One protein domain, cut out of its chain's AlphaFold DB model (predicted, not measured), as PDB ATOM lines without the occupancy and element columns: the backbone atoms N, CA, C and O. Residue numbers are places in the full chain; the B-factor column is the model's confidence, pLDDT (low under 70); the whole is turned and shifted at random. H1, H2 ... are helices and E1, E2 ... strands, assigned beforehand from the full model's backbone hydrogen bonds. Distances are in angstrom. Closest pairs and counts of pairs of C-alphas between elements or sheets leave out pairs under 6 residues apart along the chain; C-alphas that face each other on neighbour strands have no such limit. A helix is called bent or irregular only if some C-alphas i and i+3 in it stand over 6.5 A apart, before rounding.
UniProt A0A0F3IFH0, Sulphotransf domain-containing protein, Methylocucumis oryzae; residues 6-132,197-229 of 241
ATOM      1  N   PHE A   6     201.308 169.038 178.621       83.44
ATOM      2  CA  PHE A   6     200.603 168.503 179.799       83.44
ATOM      3  C   PHE A   6     201.302 167.272 180.379       83.44
ATOM      4  O   PHE A   6     201.505 167.216 181.588       83.44
ATOM      5  N   LEU A   7     201.686 166.312 179.533       83.81
ATOM      6  CA  LEU A   7     202.379 165.100 179.968       83.81
ATOM      7  C   LEU A   7     203.722 165.442 180.612       83.81
ATOM      8  O   LEU A   7     204.004 164.930 181.689       83.81
ATOM      9  N   SER A   8     204.497 166.363 180.028       86.44
ATOM     10  CA  SER A   8     205.753 166.793 180.654       86.44
ATOM     11  C   SER A   8     205.516 167.495 181.993       86.44
ATOM     12  O   SER A   8     206.189 167.176 182.963       86.44
ATOM     13  N   ILE A   9     204.492 168.354 182.114       88.38
ATOM     14  CA  ILE A   9     204.141 168.981 183.402       88.38
ATOM     15  C   ILE A   9     203.828 167.939 184.488       88.38
ATOM     16  O   ILE A   9     204.223 168.148 185.633       88.38
ATOM     17  N   PHE A  10     203.110 166.860 184.163       89.12
ATOM     18  CA  PHE A  10     202.815 165.798 185.131       89.12
ATOM     19  C   PHE A  10     204.042 164.937 185.447       89.12
ATOM     20  O   PHE A  10     204.260 164.628 186.614       89.12
ATOM     21  N   ASN A  11     204.858 164.601 184.445       86.44
ATOM     22  CA  ASN A  11     206.070 163.796 184.623       86.44
ATOM     23  C   ASN A  11     207.147 164.525 185.445       86.44
ATOM     24  O   ASN A  11     207.834 163.897 186.245       86.44
ATOM     25  N   ASP A  12     207.270 165.842 185.269       86.81
ATOM     26  CA  ASP A  12     208.227 166.681 186.000       86.81
ATOM     27  C   ASP A  12     207.761 167.000 187.430       86.81
ATOM     28  O   ASP A  12     208.533 167.500 188.254       86.81
ATOM     29  N   ALA A  13     206.476 166.798 187.732       84.94
ATOM     30  CA  ALA A  13     205.924 167.115 189.036       84.94
ATOM     31  C   ALA A  13     206.217 165.991 190.037       84.94
ATOM     32  O   ALA A  13     205.822 164.848 189.837       84.94
ATOM     33  N   THR A  14     206.811 166.340 191.178       86.69
ATOM     34  CA  THR A  14     206.852 165.462 192.357       86.69
ATOM     35  C   THR A  14     205.641 165.776 193.240       86.69
ATOM     36  O   THR A  14     205.661 166.787 193.954       86.69
ATOM     37  N   PRO A  15     204.548 164.989 193.187       85.56
ATOM     38  CA  PRO A  15     203.349 165.287 193.960       85.56
ATOM     39  C   PRO A  15     203.611 165.125 195.462       85.56
ATOM     40  O   PRO A  15     204.286 164.196 195.900       85.56
ATOM     41  N   ASN A  16     203.024 166.009 196.271       89.06
ATOM     42  CA  ASN A  16     202.960 165.812 197.717       89.06
ATOM     43  C   ASN A  16     202.028 164.623 198.008       89.06
ATOM     44  O   ASN A  16     200.811 164.762 197.876       89.06
ATOM     45  N   LEU A  17     202.605 163.477 198.380       89.25
ATOM     46  CA  LEU A  17     201.875 162.219 198.559       89.25
ATOM     47  C   LEU A  17     200.867 162.274 199.711       89.25
ATOM     48  O   LEU A  17     199.730 161.866 199.524       89.25
ATOM     49  N   ASN A  18     201.218 162.887 200.846       90.81
ATOM     50  CA  ASN A  18     200.282 163.034 201.967       90.81
ATOM     51  C   ASN A  18     199.031 163.805 201.535       90.81
ATOM     52  O   ASN A  18     197.902 163.386 201.777       90.81
ATOM     53  N   ARG A  19     199.233 164.918 200.822       92.75
ATOM     54  CA  ARG A  19     198.112 165.695 200.297       92.75
ATOM     55  C   ARG A  19     197.348 164.921 199.222       92.75
ATOM     56  O   ARG A  19     196.133 165.046 199.146       92.75
ATOM     57  N   LEU A  20     198.029 164.144 198.386       91.75
ATOM     58  CA  LEU A  20     197.389 163.304 197.375       91.75
ATOM     59  C   LEU A  20     196.440 162.270 198.004       91.75
ATOM     60  O   LEU A  20     195.308 162.120 197.536       91.75
ATOM     61  N   ASP A  21     196.879 161.610 199.076       90.44
ATOM     62  CA  ASP A  21     196.094 160.612 199.805       90.44
ATOM     63  C   ASP A  21     194.879 161.254 200.486       90.44
ATOM     64  O   ASP A  21     193.756 160.769 200.337       90.44
ATOM     65  N   GLU A  22     195.068 162.413 201.130       93.38
ATOM     66  CA  GLU A  22     193.964 163.216 201.673       93.38
ATOM     67  C   GLU A  22     192.919 163.546 200.601       93.38
ATOM     68  O   GLU A  22     191.719 163.408 200.830       93.38
ATOM     69  N   LEU A  23     193.363 163.996 199.420       92.44
ATOM     70  CA  LEU A  23     192.469 164.357 198.321       92.44
ATOM     71  C   LEU A  23     191.699 163.156 197.777       92.44
ATOM     72  O   LEU A  23     190.530 163.292 197.411       92.44
ATOM     73  N   SER A  24     192.345 161.995 197.752       87.62
ATOM     74  CA  SER A  24     191.763 160.754 197.250       87.62
ATOM     75  C   SER A  24     190.717 160.158 198.191       87.62
ATOM     76  O   SER A  24     189.847 159.423 197.727       87.62
ATOM     77  N   ALA A  25     190.749 160.520 199.476       91.25
ATOM     78  CA  ALA A  25     189.762 160.107 200.470       91.25
ATOM     79  C   ALA A  25     188.428 160.875 200.382       91.25
ATOM     80  O   ALA A  25     187.415 160.415 200.910       91.25
ATOM     81  N   PHE A  26     188.387 162.043 199.727       93.56
ATOM     82  CA  PHE A  26     187.126 162.765 199.541       93.56
ATOM     83  C   PHE A  26     186.219 162.038 198.545       93.56
ATOM     84  O   PHE A  26     186.634 161.705 197.437       93.56
ATOM     85  N   GLU A  27     184.937 161.906 198.891       94.19
ATOM     86  CA  GLU A  27     183.929 161.370 197.970       94.19
ATOM     87  C   GLU A  27     183.868 162.155 196.652       94.19
ATOM     88  O   GLU A  27     184.031 163.380 196.633       94.19
ATOM     89  N   GLU A  28     183.564 161.464 195.555       95.81
ATOM     90  CA  GLU A  28     183.262 162.106 194.277       95.81
ATOM     91  C   GLU A  28     182.025 163.012 194.386       95.81
ATOM     92  O   GLU A  28     181.032 162.643 195.021       95.81
ATOM     93  N   PRO A  29     182.030 164.190 193.738       96.88
ATOM     94  CA  PRO A  29     180.835 165.009 193.676       96.88
ATOM     95  C   PRO A  29     179.731 164.306 192.870       96.88
ATOM     96  O   PRO A  29     179.954 163.812 191.762       96.88
ATOM     97  N   ARG A  30     178.513 164.333 193.414       97.38
ATOM     98  CA  ARG A  30     177.279 163.775 192.847       97.38
ATOM     99  C   ARG A  30     176.856 164.483 191.566       97.38
ATOM    100  O   ARG A  30     176.166 163.895 190.741       97.38
ATOM    101  N   LYS A  31     177.201 165.765 191.421       98.19
ATOM    102  CA  LYS A  31     176.862 166.591 190.256       98.19
ATOM    103  C   LYS A  31     178.127 167.249 189.733       98.19
ATOM    104  O   LYS A  31     178.806 167.957 190.476       98.19
ATOM    105  N   LYS A  32     178.416 167.037 188.453       98.31
ATOM    106  CA  LYS A  32     179.575 167.594 187.753       98.31
ATOM    107  C   LYS A  32     179.111 168.266 186.470       98.31
ATOM    108  O   LYS A  32     178.274 167.712 185.757       98.31
ATOM    109  N   PHE A  33     179.635 169.449 186.160       98.69
ATOM    110  CA  PHE A  33     179.382 170.062 184.858       98.69
ATOM    111  C   PHE A  33     180.570 170.849 184.302       98.69
ATOM    112  O   PHE A  33     181.404 171.372 185.039       98.69
ATOM    113  N   ILE A  34     180.629 170.935 182.975       98.62
ATOM    114  CA  ILE A  34     181.610 171.724 182.228       98.62
ATOM    115  C   ILE A  34     180.888 172.900 181.578       98.62
ATOM    116  O   ILE A  34     179.948 172.707 180.807       98.62
ATOM    117  N   LEU A  35     181.354 174.117 181.857       98.75
ATOM    118  CA  LEU A  35     181.027 175.302 181.072       98.75
ATOM    119  C   LEU A  35     181.993 175.386 179.882       98.75
ATOM    120  O   LEU A  35     183.118 175.877 180.009       98.75
ATOM    121  N   ALA A  36     181.556 174.872 178.738       98.31
ATOM    122  CA  ALA A  36     182.273 174.956 177.477       98.31
ATOM    123  C   ALA A  36     182.000 176.317 176.828       98.31
ATOM    124  O   ALA A  36     180.849 176.670 176.585       98.31
ATOM    125  N   MET A  37     183.051 177.092 176.581       97.75
ATOM    126  CA  MET A  37     182.924 178.492 176.177       97.75
ATOM    127  C   MET A  37     183.991 178.904 175.167       97.75
ATOM    128  O   MET A  37     185.006 178.231 175.008       97.75
ATOM    129  N   THR A  38     183.793 180.038 174.503       96.44
ATOM    130  CA  THR A  38     184.859 180.730 173.764       96.44
ATOM    131  C   THR A  38     185.351 181.957 174.541       96.44
ATOM    132  O   THR A  38     184.584 182.544 175.314       96.44
ATOM    133  N   PRO A  39     186.626 182.371 174.401       94.88
ATOM    134  CA  PRO A  39     187.131 183.568 175.071       94.88
ATOM    135  C   PRO A  39     186.254 184.793 174.786       94.88
ATOM    136  O   PRO A  39     185.812 184.982 173.659       94.88
ATOM    137  N   ARG A  40     186.026 185.643 175.797       94.88
ATOM    138  CA  ARG A  40     185.205 186.874 175.695       94.88
ATOM    139  C   ARG A  40     183.701 186.659 175.434       94.88
ATOM    140  O   ARG A  40     183.003 187.595 175.064       94.88
ATOM    141  N   SER A  41     183.180 185.473 175.740       96.19
ATOM    142  CA  SER A  41     181.739 185.148 175.734       96.19
ATOM    143  C   SER A  41     180.980 185.548 177.017       96.19
ATOM    144  O   SER A  41     179.860 185.108 177.242       96.19
ATOM    145  N   GLY A  42     181.596 186.318 177.922       95.12
ATOM    146  CA  GLY A  42     181.030 186.627 179.249       95.12
ATOM    147  C   GLY A  42     181.232 185.542 180.315       95.12
ATOM    148  O   GLY A  42     180.799 185.709 181.454       95.12
ATOM    149  N   SER A  43     181.953 184.460 179.994       96.50
ATOM    150  CA  SER A  43     182.168 183.326 180.907       96.50
ATOM    151  C   SER A  43     182.750 183.721 182.265       96.50
ATOM    152  O   SER A  43     182.360 183.156 183.279       96.50
ATOM    153  N   THR A  44     183.657 184.700 182.332       94.94
ATOM    154  CA  THR A  44     184.231 185.133 183.616       94.94
ATOM    155  C   THR A  44     183.193 185.774 184.536       94.94
ATOM    156  O   THR A  44     183.160 185.421 185.712       94.94
ATOM    157  N   TYR A  45     182.330 186.649 184.010       95.44
ATOM    158  CA  TYR A  45     181.243 187.260 184.779       95.44
ATOM    159  C   TYR A  45     180.254 186.196 185.265       95.44
ATOM    160  O   TYR A  45     179.965 186.108 186.457       95.44
ATOM    161  N   LEU A  46     179.812 185.312 184.365       97.44
ATOM    162  CA  LEU A  46     178.903 184.223 184.722       97.44
ATOM    163  C   LEU A  46     179.495 183.317 185.812       97.44
ATOM    164  O   LEU A  46     178.822 183.010 186.793       97.44
ATOM    165  N   CYS A  47     180.761 182.920 185.672       97.25
ATOM    166  CA  CYS A  47     181.451 182.076 186.643       97.25
ATOM    167  C   CYS A  47     181.608 182.744 188.011       97.25
ATOM    168  O   CYS A  47     181.487 182.065 189.029       97.25
ATOM    169  N   ASP A  48     181.878 184.049 188.050       96.00
ATOM    170  CA  ASP A  48     181.922 184.816 189.297       96.00
ATOM    171  C   ASP A  48     180.571 184.763 190.014       96.00
ATOM    172  O   ASP A  48     180.494 184.398 191.187       96.00
ATOM    173  N   ARG A  49     179.481 184.992 189.276       96.69
ATOM    174  CA  ARG A  49     178.127 184.943 189.838       96.69
ATOM    175  C   ARG A  49     177.705 183.533 190.237       96.69
ATOM    176  O   ARG A  49     177.117 183.373 191.302       96.69
ATOM    177  N   MET A  50     178.084 182.499 189.483       97.56
ATOM    178  CA  MET A  50     177.910 181.096 189.891       97.56
ATOM    179  C   MET A  50     178.603 180.801 191.226       97.56
ATOM    180  O   MET A  50     177.973 180.223 192.113       97.56
ATOM    181  N   LYS A  51     179.863 181.227 191.398       96.62
ATOM    182  CA  LYS A  51     180.602 181.062 192.663       96.62
ATOM    183  C   LYS A  51     179.908 181.784 193.810       96.62
ATOM    184  O   LYS A  51     179.770 181.212 194.889       96.62
ATOM    185  N   ALA A  52     179.431 183.001 193.556       96.25
ATOM    186  CA  ALA A  52     178.749 183.828 194.541       96.25
ATOM    187  C   ALA A  52     177.482 183.150 195.104       96.25
ATOM    188  O   ALA A  52     177.203 183.276 196.293       96.25
ATOM    189  N   THR A  53     176.779 182.334 194.302       96.50
ATOM    190  CA  THR A  53     175.635 181.536 194.796       96.50
ATOM    191  C   THR A  53     176.027 180.468 195.819       96.50
ATOM    192  O   THR A  53     175.178 179.999 196.571       96.50
ATOM    193  N   LYS A  54     177.285 179.999 195.815       97.06
ATOM    194  CA  LYS A  54     177.757 178.825 196.577       97.06
ATOM    195  C   LYS A  54     176.952 177.539 196.307       97.06
ATOM    196  O   LYS A  54     177.004 176.600 197.103       97.06
ATOM    197  N   ARG A  55     176.216 177.467 195.188       97.75
ATOM    198  CA  ARG A  55     175.374 176.316 194.803       97.75
ATOM    199  C   ARG A  55     175.754 175.668 193.472       97.75
ATOM    200  O   ARG A  55     175.305 174.553 193.218       97.75
ATOM    201  N   LEU A  56     176.549 176.338 192.639       98.00
ATOM    202  CA  LEU A  56     176.856 175.926 191.263       98.00
ATOM    203  C   LEU A  56     178.340 175.580 191.054       98.00
ATOM    204  O   LEU A  56     178.868 175.768 189.963       98.00
ATOM    205  N   GLY A  57     179.021 175.078 192.089       96.44
ATOM    206  CA  GLY A  57     180.448 174.758 192.014       96.44
ATOM    207  C   GLY A  57     181.357 175.990 191.897       96.44
ATOM    208  O   GLY A  57     180.968 177.117 192.211       96.44
ATOM    209  N   GLN A  58     182.602 175.756 191.475       96.19
ATOM    210  CA  GLN A  58     183.617 176.789 191.248       96.19
ATOM    211  C   GLN A  58     184.216 176.674 189.834       96.19
ATOM    212  O   GLN A  58     185.296 176.108 189.674       96.19
ATOM    213  N   PRO A  59     183.542 177.198 188.794       96.38
ATOM    214  CA  PRO A  59     183.910 176.965 187.396       96.38
ATOM    215  C   PRO A  59     185.168 177.747 186.980       96.38
ATOM    216  O   PRO A  59     185.102 178.821 186.382       96.38
ATOM    217  N   GLU A  60     186.334 177.209 187.328       94.62
ATOM    218  CA  GLU A  60     187.667 177.732 187.006       94.62
ATOM    219  C   GLU A  60     188.260 177.067 185.753       94.62
ATOM    220  O   GLU A  60     187.828 175.987 185.350       94.62
ATOM    221  N   GLU A  61     189.263 177.704 185.135       94.56
ATOM    222  CA  GLU A  61     190.009 177.151 183.985       94.56
ATOM    223  C   GLU A  61     191.060 176.147 184.452       94.56
ATOM    224  O   GLU A  61     192.265 176.373 184.369       94.56
ATOM    225  N   LEU A  62     190.594 175.022 184.987       95.12
ATOM    226  CA  LEU A  62     191.456 173.988 185.567       95.12
ATOM    227  C   LEU A  62     192.272 173.238 184.506       95.12
ATOM    228  O   LEU A  62     193.281 172.623 184.838       95.12
ATOM    229  N   LEU A  63     191.841 173.312 183.243       94.81
ATOM    230  CA  LEU A  63     192.432 172.622 182.091       94.81
ATOM    231  C   LEU A  63     193.368 173.531 181.276       94.81
ATOM    232  O   LEU A  63     193.753 173.198 180.162       94.81
ATOM    233  N   GLY A  64     193.702 174.717 181.795       91.12
ATOM    234  CA  GLY A  64     194.626 175.642 181.146       91.12
ATOM    235  C   GLY A  64     196.082 175.242 181.375       91.12
ATOM    236  O   GLY A  64     196.532 175.152 182.518       91.12
ATOM    237  N   GLN A  65     196.845 175.073 180.295       85.62
ATOM    238  CA  GLN A  65     198.251 174.656 180.354       85.62
ATOM    239  C   GLN A  65     199.126 175.618 181.169       85.62
ATOM    240  O   GLN A  65     199.894 175.192 182.028       85.62
ATOM    241  N   LEU A  66     198.951 176.926 180.955       84.00
ATOM    242  CA  LEU A  66     199.701 177.970 181.663       84.00
ATOM    243  C   LEU A  66     199.411 177.985 183.172       84.00
ATOM    244  O   LEU A  66     200.269 178.347 183.972       84.00
ATOM    245  N   SER A  67     198.205 177.577 183.573       85.44
ATOM    246  CA  SER A  67     197.780 177.551 184.973       85.44
ATOM    247  C   SER A  67     198.010 176.208 185.665       85.44
ATOM    248  O   SER A  67     197.986 176.163 186.895       85.44
ATOM    249  N   LEU A  68     198.254 175.124 184.922       89.44
ATOM    250  CA  LEU A  68     198.332 173.777 185.489       89.44
ATOM    251  C   LEU A  68     199.439 173.650 186.538       89.44
ATOM    252  O   LEU A  68     199.171 173.179 187.640       89.44
ATOM    253  N   LYS A  69     200.654 174.149 186.258       87.56
ATOM    254  CA  LYS A  69     201.770 174.120 187.229       87.56
ATOM    255  C   LYS A  69     201.401 174.785 188.558       87.56
ATOM    256  O   LYS A  69     201.807 174.323 189.622       87.56
ATOM    257  N   LYS A  70     200.620 175.870 188.511       89.00
ATOM    258  CA  LYS A  70     200.127 176.558 189.711       89.00
ATOM    259  C   LYS A  70     199.097 175.700 190.449       89.00
ATOM    260  O   LYS A  70     199.189 175.585 191.668       89.00
ATOM    261  N   TYR A  71     198.139 175.113 189.731       92.06
ATOM    262  CA  TYR A  71     197.109 174.273 190.342       92.06
ATOM    263  C   TYR A  71     197.671 172.976 190.923       92.06
ATOM    264  O   TYR A  71     197.247 172.606 192.010       92.06
ATOM    265  N   LEU A  72     198.663 172.336 190.297       91.50
ATOM    266  CA  LEU A  72     199.253 171.084 190.794       91.50
ATOM    267  C   LEU A  72     199.877 171.201 192.186       91.50
ATOM    268  O   LEU A  72     199.888 170.234 192.938       91.50
ATOM    269  N   ARG A  73     200.333 172.397 192.573       88.44
ATOM    270  CA  ARG A  73     200.814 172.647 193.941       88.44
ATOM    271  C   ARG A  73     199.704 172.519 194.989       88.44
ATOM    272  O   ARG A  73     199.984 172.194 196.133       88.44
ATOM    273  N   GLN A  74     198.461 172.816 194.608       90.19
ATOM    274  CA  GLN A  74     197.284 172.791 195.489       90.19
ATOM    275  C   GLN A  74     196.447 171.518 195.304       90.19
ATOM    276  O   GLN A  74     195.736 171.098 196.216       90.19
ATOM    277  N   ILE A  75     196.530 170.931 194.111       94.44
ATOM    278  CA  ILE A  75     195.786 169.765 193.642       94.44
ATOM    279  C   ILE A  75     196.814 168.754 193.121       94.44
ATOM    280  O   ILE A  75     196.931 168.580 191.905       94.44
ATOM    281  N   PRO A  76     197.631 168.151 194.005       93.50
ATOM    282  CA  PRO A  76     198.601 167.157 193.582       93.50
ATOM    283  C   PRO A  76     197.903 166.002 192.866       93.50
ATOM    284  O   PRO A  76     196.778 165.615 193.198       93.50
ATOM    285  N   ALA A  77     198.596 165.483 191.862       94.56
ATOM    286  CA  ALA A  77     198.182 164.356 191.050       94.56
ATOM    287  C   ALA A  77     199.392 163.822 190.286       94.56
ATOM    288  O   ALA A  77     200.312 164.575 189.969       94.56
ATOM    289  N   ARG A  78     199.357 162.532 189.968       93.06
ATOM    290  CA  ARG A  78     200.369 161.822 189.180       93.06
ATOM    291  C   ARG A  78     200.113 161.920 187.678       93.06
ATOM    292  O   ARG A  78     201.025 161.738 186.884       93.06
ATOM    293  N   ASN A  79     198.868 162.171 187.276       94.00
ATOM    294  CA  ASN A  79     198.457 162.266 185.878       94.00
ATOM    295  C   ASN A  79     197.215 163.161 185.717       94.00
ATOM    296  O   ASN A  79     196.642 163.649 186.697       94.00
ATOM    297  N   ALA A  80     196.799 163.369 184.465       95.38
ATOM    298  CA  ALA A  80     195.635 164.182 184.133       95.38
ATOM    299  C   ALA A  80     194.341 163.638 184.764       95.38
ATOM    300  O   ALA A  80     193.592 164.397 185.375       95.38
ATOM    301  N   ASP A  81     194.089 162.334 184.676       96.06
ATOM    302  CA  ASP A  81     192.846 161.731 185.165       96.06
ATOM    303  C   ASP A  81     192.675 161.917 186.685       96.06
ATOM    304  O   ASP A  81     191.614 162.340 187.155       96.06
ATOM    305  N   GLU A  82     193.740 161.684 187.454       95.69
ATOM    306  CA  GLU A  82     193.777 161.906 188.902       95.69
ATOM    307  C   GLU A  82     193.647 163.391 189.254       95.69
ATOM    308  O   GLU A  82     192.905 163.742 190.172       95.69
ATOM    309  N   TYR A  83     194.292 164.279 188.488       96.56
ATOM    310  CA  TYR A  83     194.163 165.722 188.684       96.56
ATOM    311  C   TYR A  83     192.723 166.184 188.530       96.56
ATOM    312  O   TYR A  83     192.229 166.930 189.376       96.56
ATOM    313  N   LEU A  84     192.031 165.745 187.477       97.25
ATOM    314  CA  LEU A  84     190.654 166.157 187.243       97.25
ATOM    315  C   LEU A  84     189.728 165.650 188.357       97.25
ATOM    316  O   LEU A  84     188.936 166.438 188.877       97.25
ATOM    317  N   LYS A  85     189.866 164.382 188.772       97.25
ATOM    318  CA  LYS A  85     189.109 163.805 189.900       97.25
ATOM    319  C   LYS A  85     189.362 164.588 191.194       97.25
ATOM    320  O   LYS A  85     188.421 165.079 191.819       97.25
ATOM    321  N   ASN A  86     190.626 164.818 191.547       97.06
ATOM    322  CA  ASN A  86     191.012 165.582 192.737       97.06
ATOM    323  C   ASN A  86     190.499 167.025 192.694       97.06
ATOM    324  O   ASN A  86     189.990 167.538 193.693       97.06
ATOM    325  N   ALA A  87     190.560 167.669 191.530       96.75
ATOM    326  CA  ALA A  87     190.038 169.012 191.360       96.75
ATOM    327  C   ALA A  87     188.516 169.055 191.559       96.75
ATOM    328  O   ALA A  87     188.023 169.935 192.266       96.75
ATOM    329  N   MET A  88     187.770 168.090 191.009       97.81
ATOM    330  CA  MET A  88     186.319 167.994 191.207       97.81
ATOM    331  C   MET A  88     185.949 167.731 192.669       97.81
ATOM    332  O   MET A  88     184.989 168.321 193.166       97.81
ATOM    333  N   ARG A  89     186.735 166.925 193.393       96.69
ATOM    334  CA  ARG A  89     186.514 166.660 194.823       96.69
ATOM    335  C   ARG A  89     186.593 167.926 195.665       96.69
ATOM    336  O   ARG A  89     185.692 168.148 196.471       96.69
ATOM    337  N   ILE A  90     187.611 168.766 195.464       94.75
ATOM    338  CA  ILE A  90     187.845 169.938 196.327       94.75
ATOM    339  C   ILE A  90     187.167 171.222 195.858       94.75
ATOM    340  O   ILE A  90     186.923 172.113 196.665       94.75
ATOM    341  N   LYS A  91     186.874 171.351 194.557       94.81
ATOM    342  CA  LYS A  91     186.210 172.534 193.981       94.81
ATOM    343  C   LYS A  91     184.683 172.413 194.004       94.81
ATOM    344  O   LYS A  91     183.992 173.176 193.322       94.81
ATOM    345  N   ARG A  92     184.141 171.468 194.780       96.50
ATOM    346  CA  ARG A  92     182.698 171.305 194.973       96.50
ATOM    347  C   ARG A  92     182.136 172.292 195.993       96.50
ATOM    348  O   ARG A  92     182.801 172.676 196.949       96.50
ATOM    349  N   THR A  93     180.876 172.660 195.824       97.25
ATOM    350  CA  THR A  93     180.091 173.369 196.841       97.25
ATOM    351  C   THR A  93     179.492 172.398 197.863       97.25
ATOM    352  O   THR A  93     179.437 171.189 197.634       97.25
ATOM    353  N   ALA A  94     178.999 172.916 198.996       96.69
ATOM    354  CA  ALA A  94     178.424 172.102 200.076       96.69
ATOM    355  C   ALA A  94     177.210 171.257 199.636       96.69
ATOM    356  O   ALA A  94     176.983 170.174 200.160       96.69
ATOM    357  N   ASN A  95     176.465 171.703 198.616       97.38
ATOM    358  CA  ASN A  95     175.399 170.920 197.971       97.38
ATOM    359  C   ASN A  95     175.920 169.889 196.945       97.38
ATOM    360  O   ASN A  95     175.141 169.392 196.130       97.38
ATOM    361  N   ASN A  96     177.215 169.565 197.001       97.56
ATOM    362  CA  ASN A  96     177.859 168.474 196.276       97.56
ATOM    363  C   ASN A  96     177.872 168.659 194.739       97.56
ATOM    364  O   ASN A  96     177.734 167.706 193.970       97.56
ATOM    365  N   VAL A  97     178.031 169.913 194.297       98.56
ATOM    366  CA  VAL A  97     178.154 170.300 192.883       98.56
ATOM    367  C   VAL A  97     179.582 170.748 192.607       98.56
ATOM    368  O   VAL A  97     180.063 171.675 193.251       98.56
ATOM    369  N   ALA A  98     180.245 170.123 191.638       98.44
ATOM    370  CA  ALA A  98     181.539 170.546 191.117       98.44
ATOM    371  C   ALA A  98     181.412 171.020 189.670       98.44
ATOM    372  O   ALA A  98     180.550 170.569 188.912       98.44
ATOM    373  N   SER A  99     182.282 171.945 189.280       98.50
ATOM    374  CA  SER A  99     182.233 172.541 187.951       98.50
ATOM    375  C   SER A  99     183.591 173.050 187.513       98.50
ATOM    376  O   SER A  99     184.375 173.503 188.346       98.50
ATOM    377  N   LEU A 100     183.816 173.100 186.207       98.19
ATOM    378  CA  LEU A 100     184.956 173.782 185.596       98.19
ATOM    379  C   LEU A 100     184.505 174.550 184.356       98.19
ATOM    380  O   LEU A 100     183.438 174.270 183.807       98.19
ATOM    381  N   LYS A 101     185.323 175.495 183.894       97.81
ATOM    382  CA  LYS A 101     185.138 176.134 182.586       97.81
ATOM    383  C   LYS A 101     186.319 175.832 181.673       97.81
ATOM    384  O   LYS A 101     187.446 175.678 182.143       97.81
ATOM    385  N   THR A 102     186.076 175.744 180.371       97.75
ATOM    386  CA  THR A 102     187.143 175.476 179.403       97.75
ATOM    387  C   THR A 102     186.809 176.014 178.017       97.75
ATOM    388  O   THR A 102     185.646 176.032 177.608       97.75
ATOM    389  N   SER A 103     187.845 176.455 177.304       96.94
ATOM    390  CA  SER A 103     187.789 176.703 175.862       96.94
ATOM    391  C   SER A 103     188.107 175.445 175.058       96.94
ATOM    392  O   SER A 103     188.668 174.491 175.595       96.94
ATOM    393  N   TRP A 104     187.794 175.447 173.755       97.00
ATOM    394  CA  TRP A 104     188.096 174.305 172.885       97.00
ATOM    395  C   TRP A 104     189.573 173.904 172.952       97.00
ATOM    396  O   TRP A 104     189.880 172.741 173.181       97.00
ATOM    397  N   PHE A 105     190.489 174.859 172.772       93.94
ATOM    398  CA  PHE A 105     191.917 174.547 172.662       93.94
ATOM    399  C   PHE A 105     192.509 174.034 173.976       93.94
ATOM    400  O   PHE A 105     193.370 173.158 173.957       93.94
ATOM    401  N   GLN A 106     192.029 174.539 175.117       94.81
ATOM    402  CA  GLN A 106     192.389 173.992 176.427       94.81
ATOM    403  C   GLN A 106     191.876 172.556 176.571       94.81
ATOM    404  O   GLN A 106     192.629 171.670 176.965       94.81
ATOM    405  N   PHE A 107     190.610 172.324 176.219       95.75
ATOM    406  CA  PHE A 107     189.981 171.016 176.332       95.75
ATOM    407  C   PHE A 107     190.649 169.974 175.428       95.75
ATOM    408  O   PHE A 107     191.032 168.915 175.909       95.75
ATOM    409  N   GLU A 108     190.861 170.290 174.151       94.69
ATOM    410  CA  GLU A 108     191.522 169.425 173.165       94.69
ATOM    411  C   GLU A 108     192.919 169.004 173.632       94.69
ATOM    412  O   GLU A 108     193.229 167.814 173.667       94.69
ATOM    413  N   LYS A 109     193.732 169.963 174.088       92.62
ATOM    414  CA  LYS A 109     195.079 169.677 174.599       92.62
ATOM    415  C   LYS A 109     195.063 168.840 175.872       92.62
ATOM    416  O   LYS A 109     195.908 167.967 176.045       92.62
ATOM    417  N   TYR A 110     194.094 169.075 176.750       94.44
ATOM    418  CA  TYR A 110     193.939 168.278 177.959       94.44
ATOM    419  C   TYR A 110     193.508 166.835 177.648       94.44
ATOM    420  O   TYR A 110     194.028 165.894 178.243       94.44
ATOM    421  N   LEU A 111     192.617 166.634 176.667       93.31
ATOM    422  CA  LEU A 111     192.190 165.302 176.220       93.31
ATOM    423  C   LEU A 111     193.349 164.455 175.686       93.31
ATOM    424  O   LEU A 111     193.320 163.233 175.841       93.31
ATOM    425  N   GLU A 112     194.358 165.071 175.065       92.88
ATOM    426  CA  GLU A 112     195.585 164.388 174.625       92.88
ATOM    427  C   GLU A 112     196.375 163.777 175.803       92.88
ATOM    428  O   GLU A 112     197.141 162.846 175.583       92.88
ATOM    429  N   ALA A 113     196.192 164.274 177.033       93.00
ATOM    430  CA  ALA A 113     196.869 163.781 178.236       93.00
ATOM    431  C   ALA A 113     196.015 162.827 179.097       93.00
ATOM    432  O   ALA A 113     196.549 162.200 180.010       93.00
ATOM    433  N   MET A 114     194.707 162.723 178.835       94.56
ATOM    434  CA  MET A 114     193.803 161.832 179.572       94.56
ATOM    435  C   MET A 114     193.872 160.393 179.062       94.56
ATOM    436  O   MET A 114     193.745 160.156 177.858       94.56
ATOM    437  N   GLN A 115     193.949 159.444 179.994       95.38
ATOM    438  CA  GLN A 115     193.860 158.010 179.723       95.38
ATOM    439  C   GLN A 115     192.409 157.514 179.863       95.38
ATOM    440  O   GLN A 115     191.924 156.749 179.031       95.38
ATOM    441  N   GLU A 116     191.661 158.021 180.847       95.56
ATOM    442  CA  GLU A 116     190.308 157.577 181.206       95.56
ATOM    443  C   GLU A 116     189.234 158.587 180.766       95.56
ATOM    444  O   GLU A 116     188.460 159.132 181.558       95.56
ATOM    445  N   ARG A 117     189.116 158.818 179.453       94.69
ATOM    446  CA  ARG A 117     188.140 159.783 178.896       94.69
ATOM    447  C   ARG A 117     186.673 159.463 179.220       94.69
ATOM    448  O   ARG A 117     185.820 160.339 179.068       94.69
ATOM    449  N   GLY A 118     186.371 158.242 179.666       95.56
ATOM    450  CA  GLY A 118     185.040 157.830 180.120       95.56
ATOM    451  C   GLY A 118     184.505 158.663 181.287       95.56
ATOM    452  O   GLY A 118     183.305 158.924 181.328       95.56
ATOM    453  N   TYR A 119     185.382 159.182 182.155       96.62
ATOM    454  CA  TYR A 119     184.997 160.035 183.290       96.62
ATOM    455  C   TYR A 119     184.243 161.304 182.853       96.62
ATOM    456  O   TYR A 119     183.361 161.798 183.551       96.62
ATOM    457  N   LEU A 120     184.518 161.810 181.646       96.50
ATOM    458  CA  LEU A 120     183.835 162.980 181.087       96.50
ATOM    459  C   LEU A 120     182.351 162.731 180.781       96.50
ATOM    460  O   LEU A 120     181.591 163.686 180.647       96.50
ATOM    461  N   ASN A 121     181.920 161.472 180.679       95.75
ATOM    462  CA  ASN A 121     180.513 161.134 180.460       95.75
ATOM    463  C   ASN A 121     179.651 161.379 181.711       95.75
ATOM    464  O   ASN A 121     178.432 161.457 181.603       95.75
ATOM    465  N   GLU A 122     180.270 161.549 182.882       96.31
ATOM    466  CA  GLU A 122     179.578 161.902 184.128       96.31
ATOM    467  C   GLU A 122     179.276 163.406 184.244       96.31
ATOM    468  O   GLU A 122     178.624 163.845 185.195       96.31
ATOM    469  N   PHE A 123     179.765 164.221 183.305       98.00
ATOM    470  CA  PHE A 123     179.576 165.666 183.323       98.00
ATOM    471  C   PHE A 123     178.367 166.064 182.484       98.00
ATOM    472  O   PHE A 123     178.198 165.642 181.341       98.00
ATOM    473  N   LYS A 124     177.567 166.987 183.017       98.38
ATOM    474  CA  LYS A 124     176.662 167.792 182.195       98.38
ATOM    475  C   LYS A 124     177.455 168.878 181.469       98.38
ATOM    476  O   LYS A 124     178.451 169.380 181.985       98.38
ATOM    477  N   TYR A 125     177.000 169.278 180.287       98.62
ATOM    478  CA  TYR A 125     177.669 170.302 179.485       98.62
ATOM    479  C   TYR A 125     176.774 171.525 179.329       98.62
ATOM    480  O   TYR A 125     175.609 171.412 178.956       98.62
ATOM    481  N   ILE A 126     177.335 172.693 179.612       98.75
ATOM    482  CA  ILE A 126     176.732 173.992 179.327       98.75
ATOM    483  C   ILE A 126     177.566 174.607 178.214       98.75
ATOM    484  O   ILE A 126     178.789 174.679 178.341       98.75
ATOM    485  N   TYR A 127     176.920 175.020 177.131       98.62
ATOM    486  CA  TYR A 127     177.582 175.606 175.975       98.62
ATOM    487  C   TYR A 127     177.289 177.105 175.923       98.62
ATOM    488  O   TYR A 127     176.149 177.504 175.698       98.62
ATOM    489  N   LEU A 128     178.315 177.915 176.192       98.62
ATOM    490  CA  LEU A 128     178.234 179.369 176.263       98.62
ATOM    491  C   LEU A 128     178.873 180.022 175.035       98.62
ATOM    492  O   LEU A 128     180.080 179.890 174.818       98.62
ATOM    493  N   THR A 129     178.076 180.780 174.290       98.00
ATOM    494  CA  THR A 129     178.513 181.558 173.121       98.00
ATOM    495  C   THR A 129     178.036 183.009 173.209       98.00
ATOM    496  O   THR A 129     177.272 183.374 174.104       98.00
ATOM    497  N   ARG A 130     178.511 183.870 172.307       97.94
ATOM    498  CA  ARG A 130     178.042 185.256 172.157       97.94
ATOM    499  C   ARG A 130     177.501 185.418 170.744       97.94
ATOM    500  O   ARG A 130     178.176 185.029 169.796       97.94
ATOM    501  N   ARG A 131     176.279 185.940 170.597       97.69
ATOM    502  CA  ARG A 131     175.636 186.050 169.278       97.69
ATOM    503  C   ARG A 131     176.358 187.082 168.411       97.69
ATOM    504  O   ARG A 131     176.566 186.841 167.223       97.69
ATOM    505  N   ASP A 132     176.798 188.191 169.006       97.81
ATOM    506  CA  ASP A 132     177.620 189.185 168.309       97.81
ATOM    507  C   ASP A 132     179.108 188.789 168.278       97.81
ATOM    508  O   ASP A 132     179.926 189.203 169.110       97.81
ATOM    509  N   ILE A 197     175.513 164.798 172.809       94.25
ATOM    510  CA  ILE A 197     175.079 165.435 174.047       94.25
ATOM    511  C   ILE A 197     174.116 166.567 173.693       94.25
ATOM    512  O   ILE A 197     174.330 167.296 172.727       94.25
ATOM    513  N   PHE A 198     173.088 166.744 174.521       92.81
ATOM    514  CA  PHE A 198     172.200 167.903 174.495       92.81
ATOM    515  C   PHE A 198     172.631 168.885 175.597       92.81
ATOM    516  O   PHE A 198     172.151 168.779 176.732       92.81
ATOM    517  N   PRO A 199     173.600 169.783 175.334       97.69
ATOM    518  CA  PRO A 199     174.042 170.754 176.321       97.69
ATOM    519  C   PRO A 199     172.954 171.795 176.598       97.69
ATOM    520  O   PRO A 199     172.109 172.080 175.748       97.69
ATOM    521  N   LEU A 200     173.029 172.442 177.760       98.56
ATOM    522  CA  LEU A 200     172.301 173.689 177.970       98.56
ATOM    523  C   LEU A 200     173.012 174.807 177.203       98.56
ATOM    524  O   LEU A 200     174.109 175.215 177.584       98.56
ATOM    525  N   CYS A 201     172.384 175.310 176.144       98.31
ATOM    526  CA  CYS A 201     172.868 176.486 175.431       98.31
ATOM    527  C   CYS A 201     172.546 177.761 176.222       98.31
ATOM    528  O   CYS A 201     171.399 177.991 176.621       98.31
ATOM    529  N   VAL A 202     173.568 178.584 176.438       98.38
ATOM    530  CA  VAL A 202     173.483 179.892 177.090       98.38
ATOM    531  C   VAL A 202     174.174 180.901 176.189       98.38
ATOM    532  O   VAL A 202     175.235 180.616 175.638       98.38
ATOM    533  N   TYR A 203     173.590 182.083 176.060       98.25
ATOM    534  CA  TYR A 203     174.175 183.160 175.275       98.25
ATOM    535  C   TYR A 203     174.588 184.312 176.179       98.25
ATOM    536  O   TYR A 203     173.947 184.569 177.199       98.25
ATOM    537  N   TYR A 204     175.648 185.016 175.793       98.00
ATOM    538  CA  TYR A 204     176.082 186.250 176.445       98.00
ATOM    539  C   TYR A 204     174.921 187.230 176.643       98.00
ATOM    540  O   TYR A 204     174.737 187.751 177.735       98.00
ATOM    541  N   GLU A 205     174.099 187.428 175.618       97.88
ATOM    542  CA  GLU A 205     173.008 188.399 175.656       97.88
ATOM    543  C   GLU A 205     171.898 187.981 176.637       97.88
ATOM    544  O   GLU A 205     171.309 188.843 177.278       97.88
ATOM    545  N   ASP A 206     171.690 186.675 176.859       97.81
ATOM    546  CA  ASP A 206     170.760 186.195 177.894       97.81
ATOM    547  C   ASP A 206     171.279 186.557 179.306       97.81
ATOM    548  O   ASP A 206     170.502 186.819 180.222       97.81
ATOM    549  N   ILE A 207     172.606 186.559 179.500       96.94
ATOM    550  CA  ILE A 207     173.263 186.954 180.762       96.94
ATOM    551  C   ILE A 207     173.188 188.475 180.957       96.94
ATOM    552  O   ILE A 207     173.076 188.965 182.090       96.94
ATOM    553  N   GLU A 208     173.277 189.228 179.858       95.06
ATOM    554  CA  GLU A 208     173.101 190.677 179.859       95.06
ATOM    555  C   GLU A 208     171.689 191.066 180.287       95.06
ATOM    556  O   GLU A 208     171.554 191.906 181.177       95.06
ATOM    557  N   GLU A 209     170.687 190.407 179.707       96.69
ATOM    558  CA  GLU A 209     169.266 190.658 179.930       96.69
ATOM    559  C   GLU A 209     168.802 190.227 181.327       96.69
ATOM    560  O   GLU A 209     168.323 191.057 182.099       96.69
ATOM    561  N   ASP A 210     168.985 188.951 181.691       96.81
ATOM    562  CA  ASP A 210     168.545 188.422 182.984       96.81
ATOM    563  C   ASP A 210     169.457 187.293 183.490       96.81
ATOM    564  O   ASP A 210     169.228 186.087 183.319       96.81
ATOM    565  N   LEU A 211     170.498 187.712 184.211       96.69
ATOM    566  CA  LEU A 211     171.436 186.814 184.875       96.69
ATOM    567  C   LEU A 211     170.744 185.829 185.833       96.69
ATOM    568  O   LEU A 211     171.165 184.673 185.906       96.69
ATOM    569  N   LEU A 212     169.744 186.259 186.610       97.44
ATOM    570  CA  LEU A 212     169.133 185.392 187.620       97.44
ATOM    571  C   LEU A 212     168.371 184.253 186.941       97.44
ATOM    572  O   LEU A 212     168.527 183.093 187.334       97.44
ATOM    573  N   THR A 213     167.627 184.560 185.880       98.19
ATOM    574  CA  THR A 213     166.950 183.552 185.060       98.19
ATOM    575  C   THR A 213     167.947 182.585 184.425       98.19
ATOM    576  O   THR A 213     167.737 181.368 184.480       98.19
ATOM    577  N   VAL A 214     169.082 183.069 183.902       98.56
ATOM    578  CA  VAL A 214     170.153 182.193 183.391       98.56
ATOM    579  C   VAL A 214     170.693 181.266 184.485       98.56
ATOM    580  O   VAL A 214     170.801 180.057 184.267       98.56
ATOM    581  N   LEU A 215     170.988 181.779 185.682       98.62
ATOM    582  CA  LEU A 215     171.487 180.956 186.789       98.62
ATOM    583  C   LEU A 215     170.451 179.926 187.262       98.62
ATOM    584  O   LEU A 215     170.819 178.784 187.539       98.62
ATOM    585  N   LYS A 216     169.162 180.286 187.306       98.62
ATOM    586  CA  LYS A 216     168.060 179.363 187.624       98.62
ATOM    587  C   LYS A 216     167.915 178.255 186.572       98.62
ATOM    588  O   LYS A 216     167.780 177.088 186.943       98.62
ATOM    589  N   ARG A 217     168.028 178.578 185.276       98.62
ATOM    590  CA  ARG A 217     168.060 177.589 184.175       98.62
ATOM    591  C   ARG A 217     169.231 176.621 184.327       98.62
ATOM    592  O   ARG A 217     169.054 175.410 184.199       98.62
ATOM    593  N   ILE A 218     170.416 177.147 184.640       98.69
ATOM    594  CA  ILE A 218     171.612 176.335 184.882       98.69
ATOM    595  C   ILE A 218     171.404 175.419 186.082       98.69
ATOM    596  O   ILE A 218     171.669 174.224 185.971       98.69
ATOM    597  N   ALA A 219     170.895 175.944 187.197       98.56
ATOM    598  CA  ALA A 219     170.601 175.158 188.387       98.56
ATOM    599  C   ALA A 219     169.662 173.996 188.073       98.56
ATOM    600  O   ALA A 219     170.019 172.850 188.348       98.56
ATOM    601  N   LEU A 220     168.533 174.266 187.410       98.50
ATOM    602  CA  LEU A 220     167.597 173.227 186.986       98.50
ATOM    603  C   LEU A 220     168.296 172.164 186.131       98.50
ATOM    604  O   LEU A 220     168.198 170.969 186.418       98.50
ATOM    605  N   PHE A 221     169.063 172.599 185.126       98.62
ATOM    606  CA  PHE A 221     169.795 171.707 184.235       98.62
ATOM    607  C   PHE A 221     170.788 170.821 184.987       98.62
ATOM    608  O   PHE A 221     170.870 169.633 184.692       98.62
ATOM    609  N   VAL A 222     171.490 171.340 186.000       97.81
ATOM    610  CA  VAL A 222     172.436 170.567 186.827       97.81
ATOM    611  C   VAL A 222     171.788 169.920 188.055       97.81
ATOM    612  O   VAL A 222     172.485 169.433 188.946       97.81
ATOM    613  N   SER A 223     170.455 169.845 188.084       97.44
ATOM    614  CA  SER A 223     169.672 169.195 189.141       97.44
ATOM    615  C   SER A 223     169.846 169.851 190.521       97.44
ATOM    616  O   SER A 223     169.897 169.179 191.553       97.44
ATOM    617  N   VAL A 224     169.959 171.174 190.556       98.00
ATOM    618  CA  VAL A 224     169.880 172.033 191.745       98.00
ATOM    619  C   VAL A 224     168.542 172.771 191.704       98.00
ATOM    620  O   VAL A 224     168.161 173.296 190.663       98.00
ATOM    621  N   HIS A 225     167.819 172.823 192.825       97.62
ATOM    622  CA  HIS A 225     166.536 173.528 192.879       97.62
ATOM    623  C   HIS A 225     166.721 175.026 192.569       97.62
ATOM    624  O   HIS A 225     167.490 175.678 193.283       97.62
ATOM    625  N   PRO A 226     166.027 175.580 191.556       97.38
ATOM    626  CA  PRO A 226     166.175 176.981 191.155       97.38
ATOM    627  C   PRO A 226     165.876 177.992 192.261       97.38
ATOM    628  O   PRO A 226     166.514 179.036 192.311       97.38
ATOM    629  N   GLU A 227     164.974 177.672 193.189       96.50
ATOM    630  CA  GLU A 227     164.649 178.560 194.318       96.50
ATOM    631  C   GLU A 227     165.790 178.711 195.331       96.50
ATOM    632  O   GLU A 227     165.824 179.671 196.091       96.50
ATOM    633  N   ASN A 228     166.787 177.824 195.294       95.56
ATOM    634  CA  ASN A 228     168.004 177.971 196.095       95.56
ATOM    635  C   ASN A 228     169.046 178.890 195.438       95.56
ATOM    636  O   ASN A 228     170.139 179.060 195.986       95.56
ATOM    637  N   ILE A 229     168.755 179.429 194.250       97.56
ATOM    638  CA  ILE A 229     169.622 180.368 193.545       97.56
ATOM    639  C   ILE A 229     169.195 181.783 193.899       97.56
ATOM    640  O   ILE A 229     168.212 182.307 193.382       97.56
TER     641      ILE A 229
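This is residues 6 to 132 and 197 to 229 of the 241 residues of the protein "Sulphotransf domain-containing protein" of Methylocucumis oryzae (UniProt A0A0F3IFH0). A strongly twisted sheet of four parallel strands has helices over both faces, H3 and H8 over one and H5 over the other. The short helices H1, H2 and H4 lie beyond the E2 edge, making one end of the longest axis, with H8 at the other. The printed part has 160 residues with eight named helices and four named strands, in the order H1 H2 E1 H3 H4 H5 E2 H6 H7 E3 E4 H8; the sheet's order is E2 E1 E3 E4, and the class is mixed. It is compact, with a radius of gyration of the C-alphas of 15.6 A and spans of 47 by 32 by 26 A.

H1 is residues 6 to 11, beginning at C-alpha 6 (200.603, 168.503, 179.799), and H2 is 17 to 25. E1, 31 to 37, is 19.4 A long. H3 is 43 to 52, 14.1 A. H4, 65 to 72, is irregular: C-alphas 66 and 69 are 7.1 A apart. H5 is 80 to 90, 15.6 A. E2 is 97 to 102, 17.0 A. H6 is 104 to 111 and H7 117 to 122. E3, 123 to 129, is 18.9 A. E4 is 200 to 203. H8, 204 to 221, ends at C-alpha 221 (169.795, 171.707, 184.235); it is irregular, with C-alphas 209 and 212 9.3 A apart and a kink of 116 degrees near residue 211.

Across E2 and E1, N 35 and O 100 are 2.9 A apart; across E1 and E3, N 36 and O 126, 2.8 A; across E3 and E4, N 202 and O 127, 2.9 A; these are within hydrogen-bond range. E1, H3 H4 H5, E2 is a strand-helix-strand unit, two parallel neighbour strands with helices between. E2, H6 H7, E3 is a split one, E1 between its strands, with a right-handed crossover. H8 is over E4, height over the sheet 9.0 A. On the same face H3, height 8.5 A, only just touches H8 with 3 pairs of C-alphas within 8 A, the closest Met 50 and Leu 215, 7.1 A. H5 is over E2 on the opposite face, height 10.6 A. H6 and H7 only graze the sheet. H2 touches H5, closest C-alphas Leu 23 and Asn 86, 5.9 A. H1 only just touches H4, with 3 pairs of C-alphas within 8 A, the closest Phe 6 and Gln 65, 6.6 A. In H1, H2, H3, H5 and H6 every O i to N i+4 pair is within range; H4 has 2 of 4, H8 11 of 14, and H7 0 of 2, with 3 of 3 O i to N i+3 pairs.

The C-alphas farthest apart, Asn 18 and Asp 132, are 48.3 A apart. Residues 133 to 196 are not printed; C-alphas 132 and 197 are 24.6 A apart across this cut. Of the links printed whole, H3 to H4 is long, 12 residues. Mean pLDDT of the printed part is 95.1; no printed residue is under 70.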